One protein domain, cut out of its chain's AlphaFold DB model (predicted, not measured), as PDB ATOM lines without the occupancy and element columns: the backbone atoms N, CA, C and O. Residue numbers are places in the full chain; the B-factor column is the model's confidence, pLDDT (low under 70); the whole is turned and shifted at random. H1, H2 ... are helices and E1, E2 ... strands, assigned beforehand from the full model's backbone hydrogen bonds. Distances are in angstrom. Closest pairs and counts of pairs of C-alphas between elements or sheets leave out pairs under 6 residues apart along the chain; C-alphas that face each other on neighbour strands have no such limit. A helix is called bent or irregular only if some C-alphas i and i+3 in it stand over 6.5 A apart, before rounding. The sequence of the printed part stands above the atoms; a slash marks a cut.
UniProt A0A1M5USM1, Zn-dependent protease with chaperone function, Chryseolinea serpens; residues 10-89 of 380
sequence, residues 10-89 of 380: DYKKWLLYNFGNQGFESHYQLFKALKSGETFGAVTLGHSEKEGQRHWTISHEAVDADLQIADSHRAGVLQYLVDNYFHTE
ATOM      1  N   ASP A  10      69.189  54.584  91.142       70.81
ATOM      2  CA  ASP A  10      70.468  54.667  91.866       70.81
ATOM      3  C   ASP A  10      71.603  55.343  91.096       70.81
ATOM      4  O   ASP A  10      72.471  55.948  91.719       70.81
ATOM      5  N   TYR A  11      71.578  55.357  89.758       75.06
ATOM      6  CA  TYR A  11      72.607  56.069  88.987       75.06
ATOM      7  C   TYR A  11      72.590  57.580  89.264       75.06
ATOM      8  O   TYR A  11      73.640  58.210  89.287       75.06
ATOM      9  N   LYS A  12      71.413  58.165  89.541       82.19
ATOM     10  CA  LYS A  12      71.285  59.585  89.909       82.19
ATOM     11  C   LYS A  12      71.942  59.872  91.256       82.19
ATOM     12  O   LYS A  12      72.678  60.843  91.385       82.19
ATOM     13  N   LYS A  13      71.695  59.013  92.252       78.38
ATOM     14  CA  LYS A  13      72.321  59.125  93.578       78.38
ATOM     15  C   LYS A  13      73.822  58.917  93.481       78.38
ATOM     16  O   LYS A  13      74.573  59.712  94.029       78.38
ATOM     17  N   TRP A  14      74.254  57.897  92.750       80.00
ATOM     18  CA  TRP A  14      75.666  57.630  92.531       80.00
ATOM     19  C   TRP A  14      76.369  58.820  91.867       80.00
ATOM     20  O   TRP A  14      77.415  59.244  92.348       80.00
ATOM     21  N   LEU A  15      75.758  59.423  90.839       80.50
ATOM     22  CA  LEU A  15      76.283  60.632  90.202       80.50
ATOM     23  C   LEU A  15      76.370  61.805  91.183       80.50
ATOM     24  O   LEU A  15      77.399  62.464  91.250       80.50
ATOM     25  N   LEU A  16      75.329  62.042  91.981       77.25
ATOM     26  CA  LEU A  16      75.313  63.132  92.955       77.25
ATOM     27  C   LEU A  16      76.401  62.966  94.033       77.25
ATOM     28  O   LEU A  16      77.112  63.919  94.336       77.25
ATOM     29  N   TYR A  17      76.533  61.764  94.602       75.19
ATOM     30  CA  TYR A  17      77.445  61.497  95.719       75.19
ATOM     31  C   TYR A  17      78.904  61.367  95.287       75.19
ATOM     32  O   TYR A  17      79.785  61.856  95.988       75.19
ATOM     33  N   ASN A  18      79.162  60.718  94.152       70.00
ATOM     34  CA  ASN A  18      80.521  60.384  93.735       70.00
ATOM     35  C   ASN A  18      81.060  61.295  92.625       70.00
ATOM     36  O   ASN A  18      82.267  61.504  92.533       70.00
ATOM     37  N   PHE A  19      80.178  61.853  91.793       69.31
ATOM     38  CA  PHE A  19      80.553  62.687  90.649       69.31
ATOM     39  C   PHE A  19      80.207  64.168  90.814       69.31
ATOM     40  O   PHE A  19      80.832  64.986  90.147       69.31
ATOM     41  N   GLY A  20      79.323  64.549  91.746       60.56
ATOM     42  CA  GLY A  20      78.854  65.933  91.912       60.56
ATOM     43  C   GLY A  20      79.962  66.984  92.083       60.56
ATOM     44  O   GLY A  20      79.781  68.130  91.683       60.56
ATOM     45  N   ASN A  21      81.136  66.586  92.591       61.41
ATOM     46  CA  ASN A  21      82.300  67.461  92.788       61.41
ATOM     47  C   ASN A  21      83.455  67.231  91.790       61.41
ATOM     48  O   ASN A  21      84.471  67.913  91.880       61.41
ATOM     49  N   GLN A  22      83.335  66.307  90.828       65.75
ATOM     50  CA  GLN A  22      84.451  65.870  89.964       65.75
ATOM     51  C   GLN A  22      84.754  66.808  88.775       65.75
ATOM     52  O   GLN A  22      85.531  66.483  87.882       65.75
ATOM     53  N   GLY A  23      84.188  68.018  88.753       72.19
ATOM     54  CA  GLY A  23      84.464  69.009  87.709       72.19
ATOM     55  C   GLY A  23      83.987  68.589  86.308       72.19
ATOM     56  O   GLY A  23      83.557  67.467  86.058       72.19
ATOM     57  N   PHE A  24      84.013  69.520  85.357       79.50
ATOM     58  CA  PHE A  24      83.401  69.314  84.034       79.50
ATOM     59  C   PHE A  24      84.045  68.180  83.213       79.50
ATOM     60  O   PHE A  24      83.343  67.460  82.508       79.50
ATOM     61  N   GLU A  25      85.368  68.013  83.305       79.94
ATOM     62  CA  GLU A  25      86.110  67.019  82.516       79.94
ATOM     63  C   GLU A  25      85.691  65.584  82.867       79.94
ATOM     64  O   GLU A  25      85.470  64.783  81.963       79.94
ATOM     65  N   SER A  26      85.507  65.260  84.149       81.94
ATOM     66  CA  SER A  26      85.093  63.912  84.555       81.94
ATOM     67  C   SER A  26      83.669  63.591  84.101       81.94
ATOM     68  O   SER A  26      83.421  62.502  83.584       81.94
ATOM     69  N   HIS A  27      82.742  64.552  84.190       84.81
ATOM     70  CA  HIS A  27      81.389  64.381  83.645       84.81
ATOM     71  C   HIS A  27      81.425  64.143  82.131       84.81
ATOM     72  O   HIS A  27      80.696  63.296  81.615       84.81
ATOM     73  N   TYR A  28      82.291  64.868  81.416       84.19
ATOM     74  CA  TYR A  28      82.470  64.710  79.975       84.19
ATOM     75  C   TYR A  28      83.027  63.335  79.605       84.19
ATOM     76  O   TYR A  28      82.518  62.692  78.686       84.19
ATOM     77  N   GLN A  29      84.042  62.860  80.329       86.06
ATOM     78  CA  GLN A  29      84.629  61.545  80.088       86.06
ATOM     79  C   GLN A  29      83.607  60.429  80.300       86.06
ATOM     80  O   GLN A  29      83.494  59.534  79.463       86.06
ATOM     81  N   LEU A  30      82.789  60.539  81.351       86.44
ATOM     82  CA  LEU A  30      81.682  59.620  81.603       86.44
ATOM     83  C   LEU A  30      80.636  59.657  80.487       86.44
ATOM     84  O   LEU A  30      80.204  58.606  80.012       86.44
ATOM     85  N   PHE A  31      80.260  60.850  80.025       87.00
ATOM     86  CA  PHE A  31      79.331  61.006  78.908       87.00
ATOM     87  C   PHE A  31      79.871  60.370  77.620       87.00
ATOM     88  O   PHE A  31      79.151  59.628  76.954       87.00
ATOM     89  N   LYS A  32      81.142  60.613  77.275       85.69
ATOM     90  CA  LYS A  32      81.788  60.022  76.094       85.69
ATOM     91  C   LYS A  32      81.865  58.507  76.195       85.69
ATOM     92  O   LYS A  32      81.437  57.854  75.249       85.69
ATOM     93  N   ALA A  33      82.318  57.971  77.330       86.00
ATOM     94  CA  ALA A  33      82.399  56.532  77.555       86.00
ATOM     95  C   ALA A  33      81.023  55.875  77.386       86.00
ATOM     96  O   ALA A  33      80.848  54.925  76.624       86.00
ATOM     97  N   LEU A  34      79.994  56.440  78.027       85.94
ATOM     98  CA  LEU A  34      78.628  55.940  77.910       85.94
ATOM     99  C   LEU A  34      78.026  56.162  76.527       85.94
ATOM    100  O   LEU A  34      77.127  55.421  76.158       85.94
ATOM    101  N   LYS A  35      78.474  57.126  75.726       85.88
ATOM    102  CA  LYS A  35      77.973  57.311  74.356       85.88
ATOM    103  C   LYS A  35      78.647  56.356  73.368       85.88
ATOM    104  O   LYS A  35      77.947  55.763  72.555       85.88
ATOM    105  N   SER A  36      79.962  56.150  73.466       83.94
ATOM    106  CA  SER A  36      80.711  55.230  72.596       83.94
ATOM    107  C   SER A  36      80.521  53.762  72.978       83.94
ATOM    108  O   SER A  36      80.486  52.900  72.109       83.94
ATOM    109  N   GLY A  37      80.319  53.470  74.266       81.44
ATOM    110  CA  GLY A  37      80.331  52.103  74.794       81.44
ATOM    111  C   GLY A  37      81.746  51.557  74.992       81.44
ATOM    112  O   GLY A  37      81.917  50.347  75.128       81.44
ATOM    113  N   GLU A  38      82.742  52.442  75.005       83.50
ATOM    114  CA  GLU A  38      84.160  52.134  75.179       83.50
ATOM    115  C   GLU A  38      84.725  52.939  76.355       83.50
ATOM    116  O   GLU A  38      84.230  54.018  76.681       83.50
ATOM    117  N   THR A  39      85.777  52.425  76.988       86.06
ATOM    118  CA  THR A  39      86.540  53.147  78.018       86.06
ATOM    119  C   THR A  39      87.068  54.471  77.457       86.06
ATOM    120  O   THR A  39      87.630  54.508  76.364       86.06
ATOM    121  N   PHE A  40      86.892  55.565  78.202       81.56
ATOM    122  CA  PHE A  40      87.303  56.899  77.768       81.56
ATOM    123  C   PHE A  40      87.844  57.719  78.942       81.56
ATOM    124  O   PHE A  40      87.145  57.961  79.926       81.56
ATOM    125  N   GLY A  41      89.088  58.191  78.818       84.00
ATOM    126  CA  GLY A  41      89.768  58.929  79.884       84.00
ATOM    127  C   GLY A  41      89.922  58.082  81.150       84.00
ATOM    128  O   GLY A  41      90.350  56.936  81.069       84.00
ATOM    129  N   ALA A  42      89.542  58.644  82.297       81.81
ATOM    130  CA  ALA A  42      89.577  57.992  83.605       81.81
ATOM    131  C   ALA A  42      88.351  57.094  83.882       81.81
ATOM    132  O   ALA A  42      88.206  56.587  84.994       81.81
ATOM    133  N   VAL A  43      87.447  56.915  82.907       85.00
ATOM    134  CA  VAL A  43      86.253  56.062  83.032       85.00
ATOM    135  C   VAL A  43      86.468  54.740  82.314       85.00
ATOM    136  O   VAL A  43      86.556  54.705  81.088       85.00
ATOM    137  N   THR A  44      86.463  53.646  83.073       85.19
ATOM    138  CA  THR A  44      86.536  52.281  82.546       85.19
ATOM    139  C   THR A  44      85.146  51.668  82.446       85.19
ATOM    140  O   THR A  44      84.373  51.711  83.403       85.19
ATOM    141  N   LEU A  45      84.837  51.074  81.289       85.31
ATOM    142  CA  LEU A  45      83.595  50.339  81.068       85.31
ATOM    143  C   LEU A  45      83.854  48.836  80.967       85.31
ATOM    144  O   LEU A  45      84.512  48.357  80.045       85.31
ATOM    145  N   GLY A  46      83.275  48.083  81.895       82.44
ATOM    146  CA  GLY A  46      83.091  46.642  81.792       82.44
ATOM    147  C   GLY A  46      81.673  46.309  81.335       82.44
ATOM    148  O   GLY A  46      80.743  47.091  81.532       82.44
ATOM    149  N   HIS A  47      81.479  45.130  80.749       82.94
ATOM    150  CA  HIS A  47      80.139  44.592  80.540       82.94
ATOM    151  C   HIS A  47      80.087  43.105  80.870       82.94
ATOM    152  O   HIS A  47      81.059  42.377  80.685       82.94
ATOM    153  N   SER A  48      78.932  42.660  81.352       80.31
ATOM    154  CA  SER A  48      78.627  41.249  81.575       80.31
ATOM    155  C   SER A  48      77.214  40.952  81.096       80.31
ATOM    156  O   SER A  48      76.328  41.799  81.234       80.31
ATOM    157  N   GLU A  49      76.994  39.758  80.562       78.38
ATOM    158  CA  GLU A  49      75.652  39.272  80.258       78.38
ATOM    159  C   GLU A  49      75.129  38.448  81.432       78.38
ATOM    160  O   GLU A  49      75.757  37.483  81.870       78.38
ATOM    161  N   LYS A  50      73.967  38.844  81.950       70.75
ATOM    162  CA  LYS A  50      73.208  38.083  82.943       70.75
ATOM    163  C   LYS A  50      71.778  37.970  82.439       70.75
ATOM    164  O   LYS A  50      71.195  38.967  82.033       70.75
ATOM    165  N   GLU A  51      71.240  36.752  82.417       68.19
ATOM    166  CA  GLU A  51      69.842  36.483  82.031       68.19
ATOM    167  C   GLU A  51      69.435  37.067  80.656       68.19
ATOM    168  O   GLU A  51      68.307  37.505  80.456       68.19
ATOM    169  N   GLY A  52      70.363  37.094  79.689       71.69
ATOM    170  CA  GLY A  52      70.112  37.627  78.341       71.69
ATOM    171  C   GLY A  52      70.050  39.157  78.252       71.69
ATOM    172  O   GLY A  52      69.714  39.688  77.195       71.69
ATOM    173  N   GLN A  53      70.384  39.875  79.330       74.12
ATOM    174  CA  GLN A  53      70.511  41.330  79.347       74.12
ATOM    175  C   GLN A  53      71.962  41.752  79.586       74.12
ATOM    176  O   GLN A  53      72.679  41.197  80.426       74.12
ATOM    177  N   ARG A  54      72.404  42.767  78.837       80.06
ATOM    178  CA  ARG A  54      73.732  43.361  78.993       80.06
ATOM    179  C   ARG A  54      73.725  44.341  80.164       80.06
ATOM    180  O   ARG A  54      72.954  45.303  80.179       80.06
ATOM    181  N   HIS A  55      74.614  44.110  81.121       82.44
ATOM    182  CA  HIS A  55      74.877  45.008  82.240       82.44
ATOM    183  C   HIS A  55      76.241  45.665  82.066       82.44
ATOM    184  O   HIS A  55      77.227  44.980  81.800       82.44
ATOM    185  N   TRP A  56      76.286  46.981  82.234       82.25
ATOM    186  CA  TRP A  56      77.496  47.788  82.237       82.25
ATOM    187  C   TRP A  56      77.984  47.989  83.665       82.25
ATOM    188  O   TRP A  56      77.188  48.318  84.544       82.25
ATOM    189  N   THR A  57      79.289  47.849  83.862       84.31
ATOM    190  CA  THR A  57      79.996  48.250  85.079       84.31
ATOM    191  C   THR A  57      80.845  49.463  84.739       84.31
ATOM    192  O   THR A  57      81.685  49.396  83.843       84.31
ATOM    193  N   ILE A  58      80.596  50.573  85.420       84.94
ATOM    194  CA  ILE A  58      81.261  51.854  85.206       84.94
ATOM    195  C   ILE A  58      82.150  52.116  86.417       84.94
ATOM    196  O   ILE A  58      81.642  52.276  87.527       84.94
ATOM    197  N   SER A  59      83.451  52.209  86.178       81.00
ATOM    198  CA  SER A  59      84.458  52.528  87.191       81.00
ATOM    199  C   SER A  59      85.143  53.841  86.831       81.00
ATOM    200  O   SER A  59      85.372  54.114  85.652       81.00
ATOM    201  N   HIS A  60      85.488  54.655  87.826       81.44
ATOM    202  CA  HIS A  60      86.258  55.883  87.622       81.44
ATOM    203  C   HIS A  60      87.428  55.928  88.599       81.44
ATOM    204  O   HIS A  60      87.238  55.667  89.780       81.44
ATOM    205  N   GLU A  61      88.618  56.302  88.133       78.12
ATOM    206  CA  GLU A  61      89.854  56.231  88.935       78.12
ATOM    207  C   GLU A  61      89.799  57.015  90.259       78.12
ATOM    208  O   GLU A  61      90.462  56.649  91.222       78.12
ATOM    209  N   ALA A  62      89.002  58.086  90.323       68.31
ATOM    210  CA  ALA A  62      88.845  58.920  91.522       68.31
ATOM    211  C   ALA A  62      87.623  58.564  92.395       68.31
ATOM    212  O   ALA A  62      87.259  59.345  93.276       68.31
ATOM    213  N   VAL A  63      86.933  57.456  92.110       73.25
ATOM    214  CA  VAL A  63      85.703  57.043  92.800       73.25
ATOM    215  C   VAL A  63      85.800  55.568  93.180       73.25
ATOM    216  O   VAL A  63      85.833  54.704  92.313       73.25
ATOM    217  N   ASP A  64      85.745  55.275  94.479       65.31
ATOM    218  CA  ASP A  64      85.896  53.908  95.004       65.31
ATOM    219  C   ASP A  64      84.662  53.005  94.788       65.31
ATOM    220  O   ASP A  64      84.704  51.807  95.068       65.31
ATOM    221  N   ALA A  65      83.539  53.562  94.325       76.12
ATOM    222  CA  ALA A  65      82.287  52.838  94.129       76.12
ATOM    223  C   ALA A  65      81.937  52.696  92.643       76.12
ATOM    224  O   ALA A  65      81.618  53.689  91.992       76.12
ATOM    225  N   ASP A  66      81.884  51.467  92.136       81.25
ATOM    226  CA  ASP A  66      81.441  51.187  90.766       81.25
ATOM    227  C   ASP A  66      79.925  51.359  90.603       81.25
ATOM    228  O   ASP A  66      79.130  50.967  91.465       81.25
ATOM    229  N   LEU A  67      79.508  51.883  89.451       82.62
ATOM    230  CA  LEU A  67      78.102  51.952  89.067       82.62
ATOM    231  C   LEU A  67      77.758  50.813  88.108       82.62
ATOM    232  O   LEU A  67      78.297  50.726  87.008       82.62
ATOM    233  N   GLN A  68      76.798  49.974  88.498       81.81
ATOM    234  CA  GLN A  68      76.245  48.939  87.626       81.81
ATOM    235  C   GLN A  68      74.883  49.368  87.080       81.81
ATOM    236  O   GLN A  68      73.966  49.655  87.849       81.81
ATOM    237  N   ILE A  69      74.735  49.385  85.754       82.12
ATOM    238  CA  ILE A  69      73.470  49.708  85.079       82.12
ATOM    239  C   ILE A  69      73.138  48.674  84.004       82.12
ATOM    240  O   ILE A  69      74.015  48.182  83.303       82.12
ATOM    241  N   ALA A  70      71.856  48.353  83.841       81.50
ATOM    242  CA  ALA A  70      71.384  47.643  82.651       81.50
ATOM    243  C   ALA A  70      71.472  48.558  81.416       81.50
ATOM    244  O   ALA A  70      71.293  49.772  81.536       81.50
ATOM    245  N   ASP A  71      71.698  47.986  80.231       81.12
ATOM    246  CA  ASP A  71      71.790  48.747  78.973       81.12
ATOM    247  C   ASP A  71      70.532  49.596  78.697       81.12
ATOM    248  O   ASP A  71      70.632  50.724  78.219       81.12
ATOM    249  N   SER A  72      69.356  49.133  79.137       80.38
ATOM    250  CA  SER A  72      68.089  49.876  79.059       80.38
ATOM    251  C   SER A  72      68.101  51.227  79.790       80.38
ATOM    252  O   SER A  72      67.356  52.132  79.418       80.38
ATOM    253  N   HIS A  73      68.955  51.405  80.804       82.06
ATOM    254  CA  HIS A  73      69.071  52.658  81.557       82.06
ATOM    255  C   HIS A  73      70.112  53.621  80.982       82.06
ATOM    256  O   HIS A  73      70.128  54.790  81.367       82.06
ATOM    257  N   ARG A  74      70.955  53.174  80.042       82.69
ATOM    258  CA  ARG A  74      72.066  53.951  79.471       82.69
ATOM    259  C   ARG A  74      71.608  55.280  78.864       82.69
ATOM    260  O   ARG A  74      72.210  56.317  79.135       82.69
ATOM    261  N   ALA A  75      70.502  55.266  78.118       82.94
ATOM    262  CA  ALA A  75      69.907  56.476  77.548       82.94
ATOM    263  C   ALA A  75      69.447  57.472  78.632       82.94
ATOM    264  O   ALA A  75      69.648  58.676  78.494       82.94
ATOM    265  N   GLY A  76      68.899  56.972  79.745       83.50
ATOM    266  CA  GLY A  76      68.476  57.800  80.877       83.50
ATOM    267  C   GLY A  76      69.645  58.461  81.615       83.50
ATOM    268  O   GLY A  76      69.529  59.613  82.027       83.50
ATOM    269  N   VAL A  77      70.786  57.772  81.739       84.00
ATOM    270  CA  VAL A  77      72.008  58.355  82.327       84.00
ATOM    271  C   VAL A  77      72.549  59.486  81.452       84.00
ATOM    272  O   VAL A  77      72.872  60.554  81.968       84.00
ATOM    273  N   LEU A  78      72.605  59.277  80.131       85.06
ATOM    274  CA  LEU A  78      73.059  60.298  79.183       85.06
ATOM    275  C   LEU A  78      72.181  61.551  79.244       85.06
ATOM    276  O   LEU A  78      72.716  62.652  79.355       85.06
ATOM    277  N   GLN A  79      70.854  61.388  79.253       83.81
ATOM    278  CA  GLN A  79      69.932  62.519  79.367       83.81
ATOM    279  C   GLN A  79      70.108  63.265  80.693       83.81
ATOM    280  O   GLN A  79      70.195  64.487  80.718       83.81
ATOM    281  N   TYR A  80      70.244  62.535  81.804       84.50
ATOM    282  CA  TYR A  80      70.455  63.147  83.114       84.50
ATOM    283  C   TYR A  80      71.752  63.971  83.177       84.50
ATOM    284  O   TYR A  80      71.764  65.044  83.783       84.50
ATOM    285  N   LEU A  81      72.828  63.500  82.534       83.75
ATOM    286  CA  LEU A  81      74.086  64.243  82.436       83.75
ATOM    287  C   LEU A  81      73.921  65.550  81.644       83.75
ATOM    288  O   LEU A  81      74.415  66.592  82.076       83.75
ATOM    289  N   VAL A  82      73.186  65.508  80.528       83.56
ATOM    290  CA  VAL A  82      72.864  66.699  79.728       83.56
ATOM    291  C   VAL A  82      72.077  67.707  80.556       83.56
ATOM    292  O   VAL A  82      72.510  68.849  80.685       83.56
ATOM    293  N   ASP A  83      70.986  67.276  81.181       82.94
ATOM    294  CA  ASP A  83      70.050  68.178  81.856       82.94
ATOM    295  C   ASP A  83      70.646  68.859  83.095       82.94
ATOM    296  O   ASP A  83      70.244  69.974  83.423       82.94
ATOM    297  N   ASN A  84      71.582  68.203  83.792       81.25
ATOM    298  CA  ASN A  84      72.070  68.659  85.101       81.25
ATOM    299  C   ASN A  84      73.508  69.189  85.094       81.25
ATOM    300  O   ASN A  84      73.863  69.931  86.006       81.25
ATOM    301  N   TYR A  85      74.339  68.807  84.118       79.62
ATOM    302  CA  TYR A  85      75.771  69.141  84.136       79.62
ATOM    303  C   TYR A  85      76.263  69.857  82.873       79.62
ATOM    304  O   TYR A  85      77.257  70.584  82.944       79.62
ATOM    305  N   PHE A  86      75.592  69.683  81.728       80.50
ATOM    306  CA  PHE A  86      76.005  70.313  80.465       80.50
ATOM    307  C   PHE A  86      75.070  71.434  80.002       80.50
ATOM    308  O   PHE A  86      75.555  72.440  79.492       80.50
ATOM    309  N   HIS A  87      73.756  71.277  80.182       75.00
ATOM    310  CA  HIS A  87      72.700  72.196  79.736       75.00
ATOM    311  C   HIS A  87      72.756  72.564  78.233       75.00
ATOM    312  O   HIS A  87      72.242  73.605  77.827       75.00
ATOM    313  N   THR A  88      73.388  71.728  77.401       73.06
ATOM    314  CA  THR A  88      73.481  71.884  75.939       73.06
ATOM    315  C   THR A  88      73.689  70.533  75.254       73.06
ATOM    316  O   THR A  88      74.242  69.608  75.853       73.06
ATOM    317  N   GLU A  89      73.280  70.427  73.989       63.34
ATOM    318  CA  GLU A  89      73.507  69.246  73.145       63.34
ATOM    319  C   GLU A  89      74.910  69.235  72.505       63.34
ATOM    320  O   GLU A  89      75.443  68.162  72.210       63.34
TER     321      GLU A  89
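What this domain is: This is residues 10 to 89 of the 380 residues of the protein "Zn-dependent protease with chaperone function" of Chryseolinea serpens (UniProt A0A1M5USM1). A twisted sheet of three strands has two helices over one face, H1 over E3 and H2 over E1, and a third helix, H3, packs on H2 and more lightly on H1. The printed part has 80 residues with three named helices and three named strands, in the order H1, H2, E1, E2, E3, H3; the sheet is antiparallel, in the order E1, E2, E3. The class is mixed, helices and strands. The whole is compact, with a radius of gyration of the C-alphas of 11.9 A, and spans 35 by 26 by 22 A.

How they stand to each other: H1, residues 10 to 19, and H2, residues 23 to 36, are on the same face of the sheet of E1, residues 43 to 50, E2, residues 53 to 60, and E3, residues 63 to 70: two layers, helices on one face of a sheet. H1 runs along E3 at a height over the sheet of 9.2 A, H2 slantwise to E1 at 9.4 A. The strands form a meander, each the antiparallel neighbour of the one before; N 46 and O 57, 2.8 A, and N 58 and O 67, 2.8 A, are within hydrogen-bond range. H3, residues 71 to 86, touches H2, closest C-alphas Phe 31 and Leu 78 at 6.3 A, at a shallow tilt of 31 degrees, opposite ways. With residues 77 to 80 alone H3 only just touches H1, with 3 pairs of C-alphas within 8 A, the closest being Tyr 11 and Val 77 at 7.1 A. H3 only grazes the sheet, with residues 71 to 77. O i to N i+4 pairs are within hydrogen-bond range throughout H1, in 9 of 10 in H2 and 10 of 12 in H3.

Where its parts are: H1 begins at C-alpha 10, (70.468, 54.667, 91.866), and measures 12.9 A; H2 measures 20.8 A. E1, E2 and E3 measure 22.2, 23.0 and 19.9 A. H3 measures 22.0 A and ends at C-alpha 86, (76.005, 70.313, 80.465); it is irregular, with C-alphas 72 and 75 7.0 A apart.

The domain as a whole: The C-alphas farthest apart, of Gly 23 and Glu 51, are 36.1 A apart. The printed part has no cut and no long link. The pLDDT is under 70 at residues 19 to 22, 51, 62, 64 and 89.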